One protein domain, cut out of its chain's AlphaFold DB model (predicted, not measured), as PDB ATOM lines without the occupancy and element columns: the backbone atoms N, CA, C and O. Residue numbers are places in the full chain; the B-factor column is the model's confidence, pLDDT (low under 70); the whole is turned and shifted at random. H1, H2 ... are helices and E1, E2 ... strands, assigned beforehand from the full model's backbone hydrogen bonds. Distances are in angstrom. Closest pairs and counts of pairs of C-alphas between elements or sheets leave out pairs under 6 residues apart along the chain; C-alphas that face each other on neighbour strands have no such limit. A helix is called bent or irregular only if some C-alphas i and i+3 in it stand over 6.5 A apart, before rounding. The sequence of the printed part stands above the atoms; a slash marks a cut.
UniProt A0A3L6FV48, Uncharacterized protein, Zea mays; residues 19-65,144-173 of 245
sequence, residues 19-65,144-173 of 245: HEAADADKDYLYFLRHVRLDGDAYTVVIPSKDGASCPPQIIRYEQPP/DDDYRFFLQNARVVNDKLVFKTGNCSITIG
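AT A GLANCE: This is residues 19 to 65 and 144 to 173 of the 245 residues of an uncharacterized protein of Zea mays (UniProt A0A3L6FV48). Two small three-stranded sheets, E1 E2 E3 and E4 E5 E6, stand to each other as a loose L, meeting by few contacts where the turn end of the hairpin E1 and E2 comes to E4. A helix leads into each sheet: H2 reaches away from E1 and has H1 at its far end, while H3 sits beside the strands of the second sheet. The link of residues 47 to 56, between E2 and E3, reaches to one end of the longest axis. The printed part has 77 residues, with three named helices and six named strands in the order H1 H2 E1 E2 E3 H3 E4 E5 E6; both sheets are antiparallel, in the orders E1 - E2 - E3 and E4 - E5 - E6, and the class is mixed. It is only just compact, close to loose, with a radius of gyration of the C-alphas of 13.6 A and spans of 45 by 30 by 22 A.

IN THESE COORDINATES: E1 is residues 35 to 38, E2 residues 41 to 46, 16.5 A long, and E3 residues 57 to 62, 16.0 A. H2, residues 26 to 34, is 13.6 A long and only just irregular: C-alphas 26 and 29 are 6.54 A apart. H1, residues 19 to 24, begins with C-alpha 19 at (35.929, 54.948, -29.927). H3, residues 145 to 153, is 12.6 A long. E4 is residues 154 to 157, E5 residues 160 to 165, 16.0 A, and E6 residues 168 to 172, 12.9 A, ending with C-alpha 172 at (24.534, 50.241, -23.943).

HOW THE PARTS SIT: E1 E2 E3 is a meander, each strand the antiparallel neighbour of the one before. N 36 and O 43 are 2.8 A apart between E1 and E2, and N 44 and O 59 are 2.8 A apart between E2 and E3. H2 only grazes this sheet, with residues 30 to 34; the C-alphas of His 34 and Val 44, the closest of H2 and E2, are 5.4 A apart. H1 and H2 only just touch, only at the corner by their link, with Ala 22 and Tyr 28 closest at 5.6 A between C-alphas. The closest C-alphas of E2 and E4, those of Ala 41 and Val 156, are 6.5 A apart. E4 E5 E6 is a second meander, only just strongly twisted, with N 155 and O 162 at 2.8 A and N 163 and O 170 at 2.8 A. H3 is on this sheet but over none of its strands; the closest C-alphas of H3 and E5, those of Asn 153 and Lys 164, are 5.4 A apart. H2 and H3 are apart. Every O i to N i+4 pair is within hydrogen-bond range in H1 and H3, and 4 of 5 in H2.

THE WHOLE: The two farthest C-alphas, those of Ser 53 and Asn 167, are 45.5 A apart. Residues 66 to 143 are not printed, and C-alphas 65 and 144 are 24.3 A apart across the cut. Of the links that are printed whole, E2 to E3 is short and the others are tight. The mean pLDDT of the printed part is 73.3; 24 residues are under 70, among them 19 to 25, 47 to 56 and 63 to 65.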
ATOM      1  N   HIS A  19      34.564  54.492 -29.707       56.06
ATOM      2  CA  HIS A  19      35.929  54.948 -29.927       56.06
ATOM      3  C   HIS A  19      36.227  56.268 -29.203       56.06
ATOM      4  O   HIS A  19      37.209  56.350 -28.474       56.06
ATOM      5  N   GLU A  20      35.353  57.267 -29.316       60.72
ATOM      6  CA  GLU A  20      35.508  58.535 -28.592       60.72
ATOM      7  C   GLU A  20      35.377  58.357 -27.072       60.72
ATOM      8  O   GLU A  20      36.097  58.987 -26.299       60.72
ATOM      9  N   ALA A  21      34.502  57.454 -26.621       61.81
ATOM     10  CA  ALA A  21      34.397  57.095 -25.211       61.81
ATOM     11  C   ALA A  21      35.656  56.366 -24.704       61.81
ATOM     12  O   ALA A  21      36.039  56.543 -23.551       61.81
ATOM     13  N   ALA A  22      36.320  55.581 -25.559       60.09
ATOM     14  CA  ALA A  22      37.584  54.919 -25.238       60.09
ATOM     15  C   ALA A  22      38.775  55.882 -25.156       60.09
ATOM     16  O   ALA A  22      39.722  55.621 -24.411       60.09
ATOM     17  N   ASP A  23      38.749  56.965 -25.934       67.56
ATOM     18  CA  ASP A  23      39.768  58.013 -25.869       67.56
ATOM     19  C   ASP A  23      39.590  58.880 -24.612       67.56
ATOM     20  O   ASP A  23      40.566  59.240 -23.952       67.56
ATOM     21  N   ALA A  24      38.335  59.130 -24.221       65.00
ATOM     22  CA  ALA A  24      37.999  59.809 -22.971       65.00
ATOM     23  C   ALA A  24      38.359  58.977 -21.726       65.00
ATOM     24  O   ALA A  24      38.870  59.527 -20.750       65.00
ATOM     25  N   ASP A  25      38.117  57.663 -21.759       64.81
ATOM     26  CA  ASP A  25      38.450  56.741 -20.675       64.81
ATOM     27  C   ASP A  25      38.964  55.398 -21.220       64.81
ATOM     28  O   ASP A  25      38.234  54.586 -21.795       64.81
ATOM     29  N   LYS A  26      40.247  55.128 -20.970       70.06
ATOM     30  CA  LYS A  26      40.915  53.889 -21.397       70.06
ATOM     31  C   LYS A  26      40.329  52.647 -20.725       70.06
ATOM     32  O   LYS A  26      40.422  51.551 -21.284       70.06
ATOM     33  N   ASP A  27      39.715  52.808 -19.557       71.12
ATOM     34  CA  ASP A  27      39.093  51.724 -18.807       71.12
ATOM     35  C   ASP A  27      37.669  51.411 -19.313       71.12
ATOM     36  O   ASP A  27      37.131  50.339 -19.021       71.12
ATOM     37  N   TYR A  28      37.078  52.253 -20.172       66.12
ATOM     38  CA  TYR A  28      35.736  52.052 -20.734       66.12
ATOM     39  C   TYR A  28      35.629  50.793 -21.607       66.12
ATOM     40  O   TYR A  28      34.733  49.961 -21.429       66.12
ATOM     41  N   LEU A  29      36.578  50.586 -22.527       73.25
ATOM     42  CA  LEU A  29      36.608  49.369 -23.351       73.25
ATOM     43  C   LEU A  29      36.872  48.124 -22.504       73.25
ATOM     44  O   LEU A  29      36.343  47.042 -22.782       73.25
ATOM     45  N   TYR A  30      37.680  48.279 -21.455       70.38
ATOM     46  CA  TYR A  30      37.949  47.215 -20.507       70.38
ATOM     47  C   TYR A  30      36.663  46.804 -19.776       70.38
ATOM     48  O   TYR A  30      36.342  45.613 -19.722       70.38
ATOM     49  N   PHE A  31      35.893  47.778 -19.291       73.94
ATOM     50  CA  PHE A  31      34.589  47.577 -18.668       73.94
ATOM     51  C   PHE A  31      33.618  46.846 -19.604       73.94
ATOM     52  O   PHE A  31      33.078  45.808 -19.220       73.94
ATOM     53  N   LEU A  32      33.454  47.306 -20.850       76.38
ATOM     54  CA  LEU A  32      32.539  46.678 -21.814       76.38
ATOM     55  C   LEU A  32      32.903  45.220 -22.120       76.38
ATOM     56  O   LEU A  32      32.024  44.382 -22.314       76.38
ATOM     57  N   ARG A  33      34.196  44.885 -22.134       76.44
ATOM     58  CA  ARG A  33      34.647  43.514 -22.394       76.44
ATOM     59  C   ARG A  33      34.432  42.570 -21.207       76.44
ATOM     60  O   ARG A  33      34.314  41.359 -21.406       76.44
ATOM     61  N   HIS A  34      34.406  43.103 -19.987       72.94
ATOM     62  CA  HIS A  34      34.390  42.309 -18.754       72.94
ATOM     63  C   HIS A  34      33.095  42.425 -17.953       72.94
ATOM     64  O   HIS A  34      32.956  41.742 -16.934       72.94
ATOM     65  N   VAL A  35      32.142  43.234 -18.416       80.12
ATOM     66  CA  VAL A  35      30.790  43.266 -17.876       80.12
ATOM     67  C   VAL A  35      30.021  42.012 -18.302       80.12
ATOM     68  O   VAL A  35      30.001  41.609 -19.464       80.12
ATOM     69  N   ARG A  36      29.393  41.354 -17.332       79.62
ATOM     70  CA  ARG A  36      28.453  40.247 -17.527       79.62
ATOM     71  C   ARG A  36      27.117  40.682 -16.960       79.62
ATOM     72  O   ARG A  36      27.056  41.080 -15.802       79.62
ATOM     73  N   LEU A  37      26.078  40.634 -17.775       77.56
ATOM     74  CA  LEU A  37      24.723  40.964 -17.348       77.56
ATOM     75  C   LEU A  37      24.092  39.723 -16.705       77.56
ATOM     76  O   LEU A  37      24.281  38.612 -17.204       77.56
ATOM     77  N   ASP A  38      23.392  39.914 -15.591       72.38
ATOM     78  CA  ASP A  38      22.708  38.872 -14.824       72.38
ATOM     79  C   ASP A  38      21.341  39.401 -14.362       72.38
ATOM     80  O   ASP A  38      21.208  39.962 -13.278       72.38
ATOM     81  N   GLY A  39      20.321  39.292 -15.219       77.31
ATOM     82  CA  GLY A  39      18.965  39.746 -14.902       77.31
ATOM     83  C   GLY A  39      18.864  41.264 -14.697       77.31
ATOM     84  O   GLY A  39      18.978  42.030 -15.651       77.31
ATOM     85  N   ASP A  40      18.600  41.701 -13.463       65.94
ATOM     86  CA  ASP A  40      18.573  43.112 -13.035       65.94
ATOM     87  C   ASP A  40      19.926  43.606 -12.483       65.94
ATOM     88  O   ASP A  40      20.060  44.759 -12.056       65.94
ATOM     89  N   ALA A  41      20.935  42.740 -12.523       71.25
ATOM     90  CA  ALA A  41      22.276  42.969 -12.034       71.25
ATOM     91  C   ALA A  41      23.315  42.904 -13.164       71.25
ATOM     92  O   ALA A  41      23.074  42.393 -14.259       71.25
ATOM     93  N   TYR A  42      24.515  43.414 -12.898       77.19
ATOM     94  CA  TYR A  42      25.683  43.149 -13.732       77.19
ATOM     95  C   TYR A  42      26.939  42.967 -12.887       77.19
ATOM     96  O   TYR A  42      27.088  43.560 -11.821       77.19
ATOM     97  N   THR A  43      27.866  42.140 -13.361       81.88
ATOM     98  CA  THR A  43      29.159  41.911 -12.715       81.88
ATOM     99  C   THR A  43      30.296  42.353 -13.615       81.88
ATOM    100  O   THR A  43      30.320  41.970 -14.781       81.88
ATOM    101  N   VAL A  44      31.260  43.094 -13.080       80.00
ATOM    102  CA  VAL A  44      32.499  43.463 -13.777       80.00
ATOM    103  C   VAL A  44      33.658  42.721 -13.133       80.00
ATOM    104  O   VAL A  44      33.822  42.762 -11.913       80.00
ATOM    105  N   VAL A  45      34.460  42.039 -13.951       77.75
ATOM    106  CA  VAL A  45      35.662  41.332 -13.494       77.75
ATOM    107  C   VAL A  45      36.897  42.185 -13.777       77.75
ATOM    108  O   VAL A  45      37.284  42.371 -14.931       77.75
ATOM    109  N   ILE A  46      37.529  42.678 -12.715       74.31
ATOM    110  CA  ILE A  46      38.755  43.475 -12.753       74.31
ATOM    111  C   ILE A  46      39.942  42.575 -12.348       74.31
ATOM    112  O   ILE A  46      40.026  42.135 -11.199       74.31
ATOM    113  N   PRO A  47      40.871  42.267 -13.264       66.44
ATOM    114  CA  PRO A  47      42.098  41.547 -13.005       66.44
ATOM    115  C   PRO A  47      42.905  42.332 -11.992       66.44
ATOM    116  O   PRO A  47      42.970  43.562 -12.033       66.44
ATOM    117  N   SER A  48      43.533  41.627 -11.068       67.31
ATOM    118  CA  SER A  48      44.388  42.286 -10.099       67.31
ATOM    119  C   SER A  48      45.585  42.933 -10.791       67.31
ATOM    120  O   SER A  48      46.236  42.313 -11.632       67.31
ATOM    121  N   LYS A  49      45.901  44.171 -10.392       61.31
ATOM    122  CA  LYS A  49      47.054  44.926 -10.910       61.31
ATOM    123  C   LYS A  49      48.402  44.224 -10.666       61.31
ATOM    124  O   LYS A  49      49.328  44.442 -11.435       61.31
ATOM    125  N   ASP A  50      48.481  43.335  -9.674       67.06
ATOM    126  CA  ASP A  50      49.708  42.615  -9.288       67.06
ATOM    127  C   ASP A  50      49.933  41.278 -10.027       67.06
ATOM    128  O   ASP A  50      50.771  40.465  -9.631       67.06
ATOM    129  N   GLY A  51      49.199  41.021 -11.114       57.41
ATOM    130  CA  GLY A  51      49.300  39.762 -11.855       57.41
ATOM    131  C   GLY A  51      48.763  38.561 -11.067       57.41
ATOM    132  O   GLY A  51      48.147  38.710 -10.012       57.41
ATOM    133  N   ALA A  52      48.974  37.352 -11.604       59.59
ATOM    134  CA  ALA A  52      48.312  36.080 -11.253       59.59
ATOM    135  C   ALA A  52      48.318  35.645  -9.763       59.59
ATOM    136  O   ALA A  52      47.757  34.603  -9.434       59.59
ATOM    137  N   SER A  53      48.944  36.411  -8.866       58.59
ATOM    138  CA  SER A  53      48.994  36.158  -7.424       58.59
ATOM    139  C   SER A  53      47.803  36.727  -6.642       58.59
ATOM    140  O   SER A  53      47.634  36.369  -5.476       58.59
ATOM    141  N   CYS A  54      46.990  37.598  -7.243       57.16
ATOM    142  CA  CYS A  54      45.824  38.188  -6.591       57.16
ATOM    143  C   CYS A  54      44.530  37.751  -7.305       57.16
ATOM    144  O   CYS A  54      44.495  37.686  -8.537       57.16
ATOM    145  N   PRO A  55      43.469  37.395  -6.553       64.44
ATOM    146  CA  PRO A  55      42.202  37.007  -7.152       64.44
ATOM    147  C   PRO A  55      41.562  38.217  -7.850       64.44
ATOM    148  O   PRO A  55      41.566  39.314  -7.278       64.44
ATOM    149  N   PRO A  56      40.987  38.038  -9.054       68.06
ATOM    150  CA  PRO A  56      40.326  39.126  -9.757       68.06
ATOM    151  C   PRO A  56      39.197  39.687  -8.891       68.06
ATOM    152  O   PRO A  56      38.435  38.942  -8.270       68.06
ATOM    153  N   GLN A  57      39.095  41.010  -8.842       70.69
ATOM    154  CA  GLN A  57      38.005  41.681  -8.158       70.69
ATOM    155  C   GLN A  57      36.743  41.529  -8.999       70.69
ATOM    156  O   GLN A  57      36.715  41.896 -10.171       70.69
ATOM    157  N   ILE A  58      35.698  40.967  -8.402       76.00
ATOM    158  CA  ILE A  58      34.393  40.828  -9.040       76.00
ATOM    159  C   ILE A  58      33.472  41.836  -8.370       76.00
ATOM    160  O   ILE A  58      33.105  41.667  -7.206       76.00
ATOM    161  N   ILE A  59      33.111  42.890  -9.094       75.94
ATOM    162  CA  ILE A  59      32.167  43.899  -8.616       75.94
ATOM    163  C   ILE A  59      30.790  43.517  -9.139       75.94
ATOM    164  O   ILE A  59      30.592  43.497 -10.351       75.94
ATOM    165  N   ARG A  60      29.847  43.208  -8.244       79.56
ATOM    166  CA  ARG A  60      28.443  42.954  -8.592       79.56
ATOM    167  C   ARG A  60      27.598  44.175  -8.267       79.56
ATOM    168  O   ARG A  60      27.575  44.644  -7.132       79.56
ATOM    169  N   TYR A  61      26.877  44.634  -9.269       73.38
ATOM    170  CA  TYR A  61      25.888  45.685  -9.186       73.38
ATOM    171  C   TYR A  61      24.518  45.052  -9.217       73.38
ATOM    172  O   TYR A  61      24.185  44.400 -10.194       73.38
ATOM    173  N   GLU A  62      23.728  45.270  -8.176       74.56
ATOM    174  CA  GLU A  62      22.304  44.951  -8.182       74.56
ATOM    175  C   GLU A  62      21.553  46.256  -8.014       74.56
ATOM    176  O   GLU A  62      21.851  47.032  -7.096       74.56
ATOM    177  N   GLN A  63      20.605  46.525  -8.905       62.81
ATOM    178  CA  GLN A  63      19.762  47.689  -8.725       62.81
ATOM    179  C   GLN A  63      18.864  47.458  -7.499       62.81
ATOM    180  O   GLN A  63      18.213  46.416  -7.409       62.81
ATOM    181  N   PRO A  64      18.778  48.406  -6.545       64.12
ATOM    182  CA  PRO A  64      17.785  48.316  -5.486       64.12
ATOM    183  C   PRO A  64      16.391  48.199  -6.116       64.12
ATOM    184  O   PRO A  64      16.109  48.940  -7.069       64.12
ATOM    185  N   PRO A  65      15.514  47.305  -5.621       55.06
ATOM    186  CA  PRO A  65      14.177  47.168  -6.169       55.06
ATOM    187  C   PRO A  65      13.505  48.537  -6.137       55.06
ATOM    188  O   PRO A  65      13.385  49.183  -5.098       55.06
ATOM    189  N   ASP A 144      34.932  58.353  -9.500       83.44
ATOM    190  CA  ASP A 144      34.624  59.733  -9.871       83.44
ATOM    191  C   ASP A 144      33.120  60.038  -9.797       83.44
ATOM    192  O   ASP A 144      32.268  59.175 -10.043       83.44
ATOM    193  N   ASP A 145      32.778  61.294  -9.501       79.81
ATOM    194  CA  ASP A 145      31.390  61.749  -9.336       79.81
ATOM    195  C   ASP A 145      30.527  61.505 -10.586       79.81
ATOM    196  O   ASP A 145      29.357  61.125 -10.473       79.81
ATOM    197  N   ASP A 146      31.110  61.640 -11.777       82.75
ATOM    198  CA  ASP A 146      30.426  61.369 -13.043       82.75
ATOM    199  C   ASP A 146      30.083  59.884 -13.195       82.75
ATOM    200  O   ASP A 146      28.975  59.523 -13.611       82.75
ATOM    201  N   TYR A 147      30.995  59.001 -12.787       77.38
ATOM    202  CA  TYR A 147      30.750  57.566 -12.808       77.38
ATOM    203  C   TYR A 147      29.720  57.175 -11.740       77.38
ATOM    204  O   TYR A 147      28.828  56.371 -12.003       77.38
ATOM    205  N   ARG A 148      29.713  57.821 -10.569       84.38
ATOM    206  CA  ARG A 148      28.648  57.643  -9.558       84.38
ATOM    207  C   ARG A 148      27.281  58.045 -10.099       84.38
ATOM    208  O   ARG A 148      26.300  57.325  -9.901       84.38
ATOM    209  N   PHE A 149      27.215  59.167 -10.812       80.38
ATOM    210  CA  PHE A 149      25.996  59.613 -11.476       80.38
ATOM    211  C   PHE A 149      25.533  58.611 -12.537       80.38
ATOM    212  O   PHE A 149      24.338  58.306 -12.620       80.38
ATOM    213  N   PHE A 150      26.471  58.054 -13.308       82.94
ATOM    214  CA  PHE A 150      26.197  56.976 -14.249       82.94
ATOM    215  C   PHE A 150      25.565  55.768 -13.550       82.94
ATOM    216  O   PHE A 150      24.464  55.349 -13.904       82.94
ATOM    217  N   LEU A 151      26.215  55.266 -12.501       83.56
ATOM    218  CA  LEU A 151      25.792  54.090 -11.743       83.56
ATOM    219  C   LEU A 151      24.418  54.251 -11.089       83.56
ATOM    220  O   LEU A 151      23.645  53.297 -11.039       83.56
ATOM    221  N   GLN A 152      24.087  55.455 -10.627       84.00
ATOM    222  CA  GLN A 152      22.788  55.743 -10.020       84.00
ATOM    223  C   GLN A 152      21.627  55.669 -11.027       84.00
ATOM    224  O   GLN A 152      20.490  55.372 -10.654       84.00
ATOM    225  N   ASN A 153      21.900  55.957 -12.300       81.81
ATOM    226  CA  ASN A 153      20.896  56.094 -13.357       81.81
ATOM    227  C   ASN A 153      20.944  54.944 -14.386       81.81
ATOM    228  O   ASN A 153      20.059  54.833 -15.241       81.81
ATOM    229  N   ALA A 154      21.959  54.083 -14.304       83.81
ATOM    230  CA  ALA A 154      22.100  52.873 -15.097       83.81
ATOM    231  C   ALA A 154      21.296  51.715 -14.492       83.81
ATOM    232  O   ALA A 154      21.284  51.491 -13.282       83.81
ATOM    233  N   ARG A 155      20.612  50.961 -15.351       81.50
ATOM    234  CA  ARG A 155      19.796  49.800 -14.982       81.50
ATOM    235  C   ARG A 155      19.811  48.759 -16.077       81.50
ATOM    236  O   ARG A 155      19.877  49.121 -17.243       81.50
ATOM    237  N   VAL A 156      19.672  47.486 -15.743       81.69
ATOM    238  CA  VAL A 156      19.527  46.446 -16.765       81.69
ATOM    239  C   VAL A 156      18.044  46.285 -17.108       81.69
ATOM    240  O   VAL A 156      17.196  46.161 -16.227       81.69
ATOM    241  N   VAL A 157      17.709  46.353 -18.396       80.25
ATOM    242  CA  VAL A 157      16.354  46.153 -18.925       80.25
ATOM    243  C   VAL A 157      16.447  45.188 -20.099       80.25
ATOM    244  O   VAL A 157      17.103  45.499 -21.088       80.25
ATOM    245  N   ASN A 158      15.765  44.042 -20.011       79.69
ATOM    246  CA  ASN A 158      15.786  42.987 -21.038       79.69
ATOM    247  C   ASN A 158      17.215  42.549 -21.419       79.69
ATOM    248  O   ASN A 158      17.551  42.538 -22.601       79.69
ATOM    249  N   ASP A 159      18.061  42.262 -20.425       76.06
ATOM    250  CA  ASP A 159      19.469  41.879 -20.624       76.06
ATOM    251  C   ASP A 159      20.302  42.916 -21.403       76.06
ATOM    252  O   ASP A 159      21.310  42.583 -22.021       76.06
ATOM    253  N   LYS A 160      19.896  44.193 -21.377       75.38
ATOM    254  CA  LYS A 160      20.667  45.320 -21.919       75.38
ATOM    255  C   LYS A 160      20.857  46.386 -20.853       75.38
ATOM    256  O   LYS A 160      19.922  46.703 -20.116       75.38
ATOM    257  N   LEU A 161      22.052  46.964 -20.767       78.62
ATOM    258  CA  LEU A 161      22.314  48.051 -19.831       78.62
ATOM    259  C   LEU A 161      21.687  49.336 -20.382       78.62
ATOM    260  O   LEU A 161      22.052  49.807 -21.448       78.62
ATOM    261  N   VAL A 162      20.730  49.909 -19.670       84.06
ATOM    262  CA  VAL A 162      20.032  51.139 -20.034       84.06
ATOM    263  C   VAL A 162      20.383  52.227 -19.033       84.06
ATOM    264  O   VAL A 162      20.021  52.153 -17.860       84.06
ATOM    265  N   PHE A 163      21.036  53.279 -19.504       84.81
ATOM    266  CA  PHE A 163      21.245  54.498 -18.739       84.81
ATOM    267  C   PHE A 163      20.079  55.451 -18.977       84.81
ATOM    268  O   PHE A 163      19.809  55.829 -20.117       84.81
ATOM    269  N   LYS A 164      19.361  55.833 -17.916       81.50
ATOM    270  CA  LYS A 164      18.242  56.775 -18.010       81.50
ATOM    271  C   LYS A 164      18.478  57.982 -17.116       81.50
ATOM    272  O   LYS A 164      18.391  57.864 -15.902       81.50
ATOM    273  N   THR A 165      18.624  59.154 -17.719       83.06
ATOM    274  CA  THR A 165      18.670  60.429 -16.997       83.06
ATOM    275  C   THR A 165      17.601  61.372 -17.539       83.06
ATOM    276  O   THR A 165      17.517  61.620 -18.742       83.06
ATOM    277  N   GLY A 166      16.702  61.842 -16.671       79.38
ATOM    278  CA  GLY A 166      15.544  62.639 -17.085       79.38
ATOM    279  C   GLY A 166      14.673  61.929 -18.138       79.38
ATOM    280  O   GLY A 166      14.079  60.878 -17.871       79.38
ATOM    281  N   ASN A 167      14.580  62.528 -19.328       74.06
ATOM    282  CA  ASN A 167      13.884  62.001 -20.507       74.06
ATOM    283  C   ASN A 167      14.814  61.284 -21.508       74.06
ATOM    284  O   ASN A 167      14.314  60.725 -22.481       74.06
ATOM    285  N   CYS A 168      16.126  61.272 -21.272       62.69
ATOM    286  CA  CYS A 168      17.098  60.568 -22.099       62.69
ATOM    287  C   CYS A 168      17.237  59.122 -21.619       62.69
ATOM    288  O   CYS A 168      17.392  58.864 -20.424       62.69
ATOM    289  N   SER A 169      17.197  58.174 -22.553       77.25
ATOM    290  CA  SER A 169      17.497  56.765 -22.298       77.25
ATOM    291  C   SER A 169      18.448  56.247 -23.365       77.25
ATOM    292  O   SER A 169      18.111  56.294 -24.546       77.25
ATOM    293  N   ILE A 170      19.605  55.745 -22.948       78.94
ATOM    294  CA  ILE A 170      20.642  55.188 -23.817       78.94
ATOM    295  C   ILE A 170      20.747  53.699 -23.506       78.94
ATOM    296  O   ILE A 170      20.860  53.326 -22.340       78.94
ATOM    297  N   THR A 171      20.697  52.855 -24.536       82.19
ATOM    298  CA  THR A 171      20.913  51.408 -24.397       82.19
ATOM    299  C   THR A 171      22.356  51.104 -24.777       82.19
ATOM    300  O   THR A 171      22.774  51.369 -25.897       82.19
ATOM    301  N   ILE A 172      23.119  50.578 -23.831       75.81
ATOM    302  CA  ILE A 172      24.534  50.241 -23.943       75.81
ATOM    303  C   ILE A 172      24.617  48.735 -24.200       75.81
ATOM    304  O   ILE A 172      24.124  47.935 -23.400       75.81
ATOM    305  N   GLY A 173      25.210  48.358 -25.335       63.94
ATOM    306  CA  GLY A 173      25.379  46.961 -25.752       63.94
ATOM    307  C   GLY A 173      24.837  46.615 -27.143       63.94
ATOM    308  O   GLY A 173      25.091  45.511 -27.609       63.94
TER     309      GLY A 173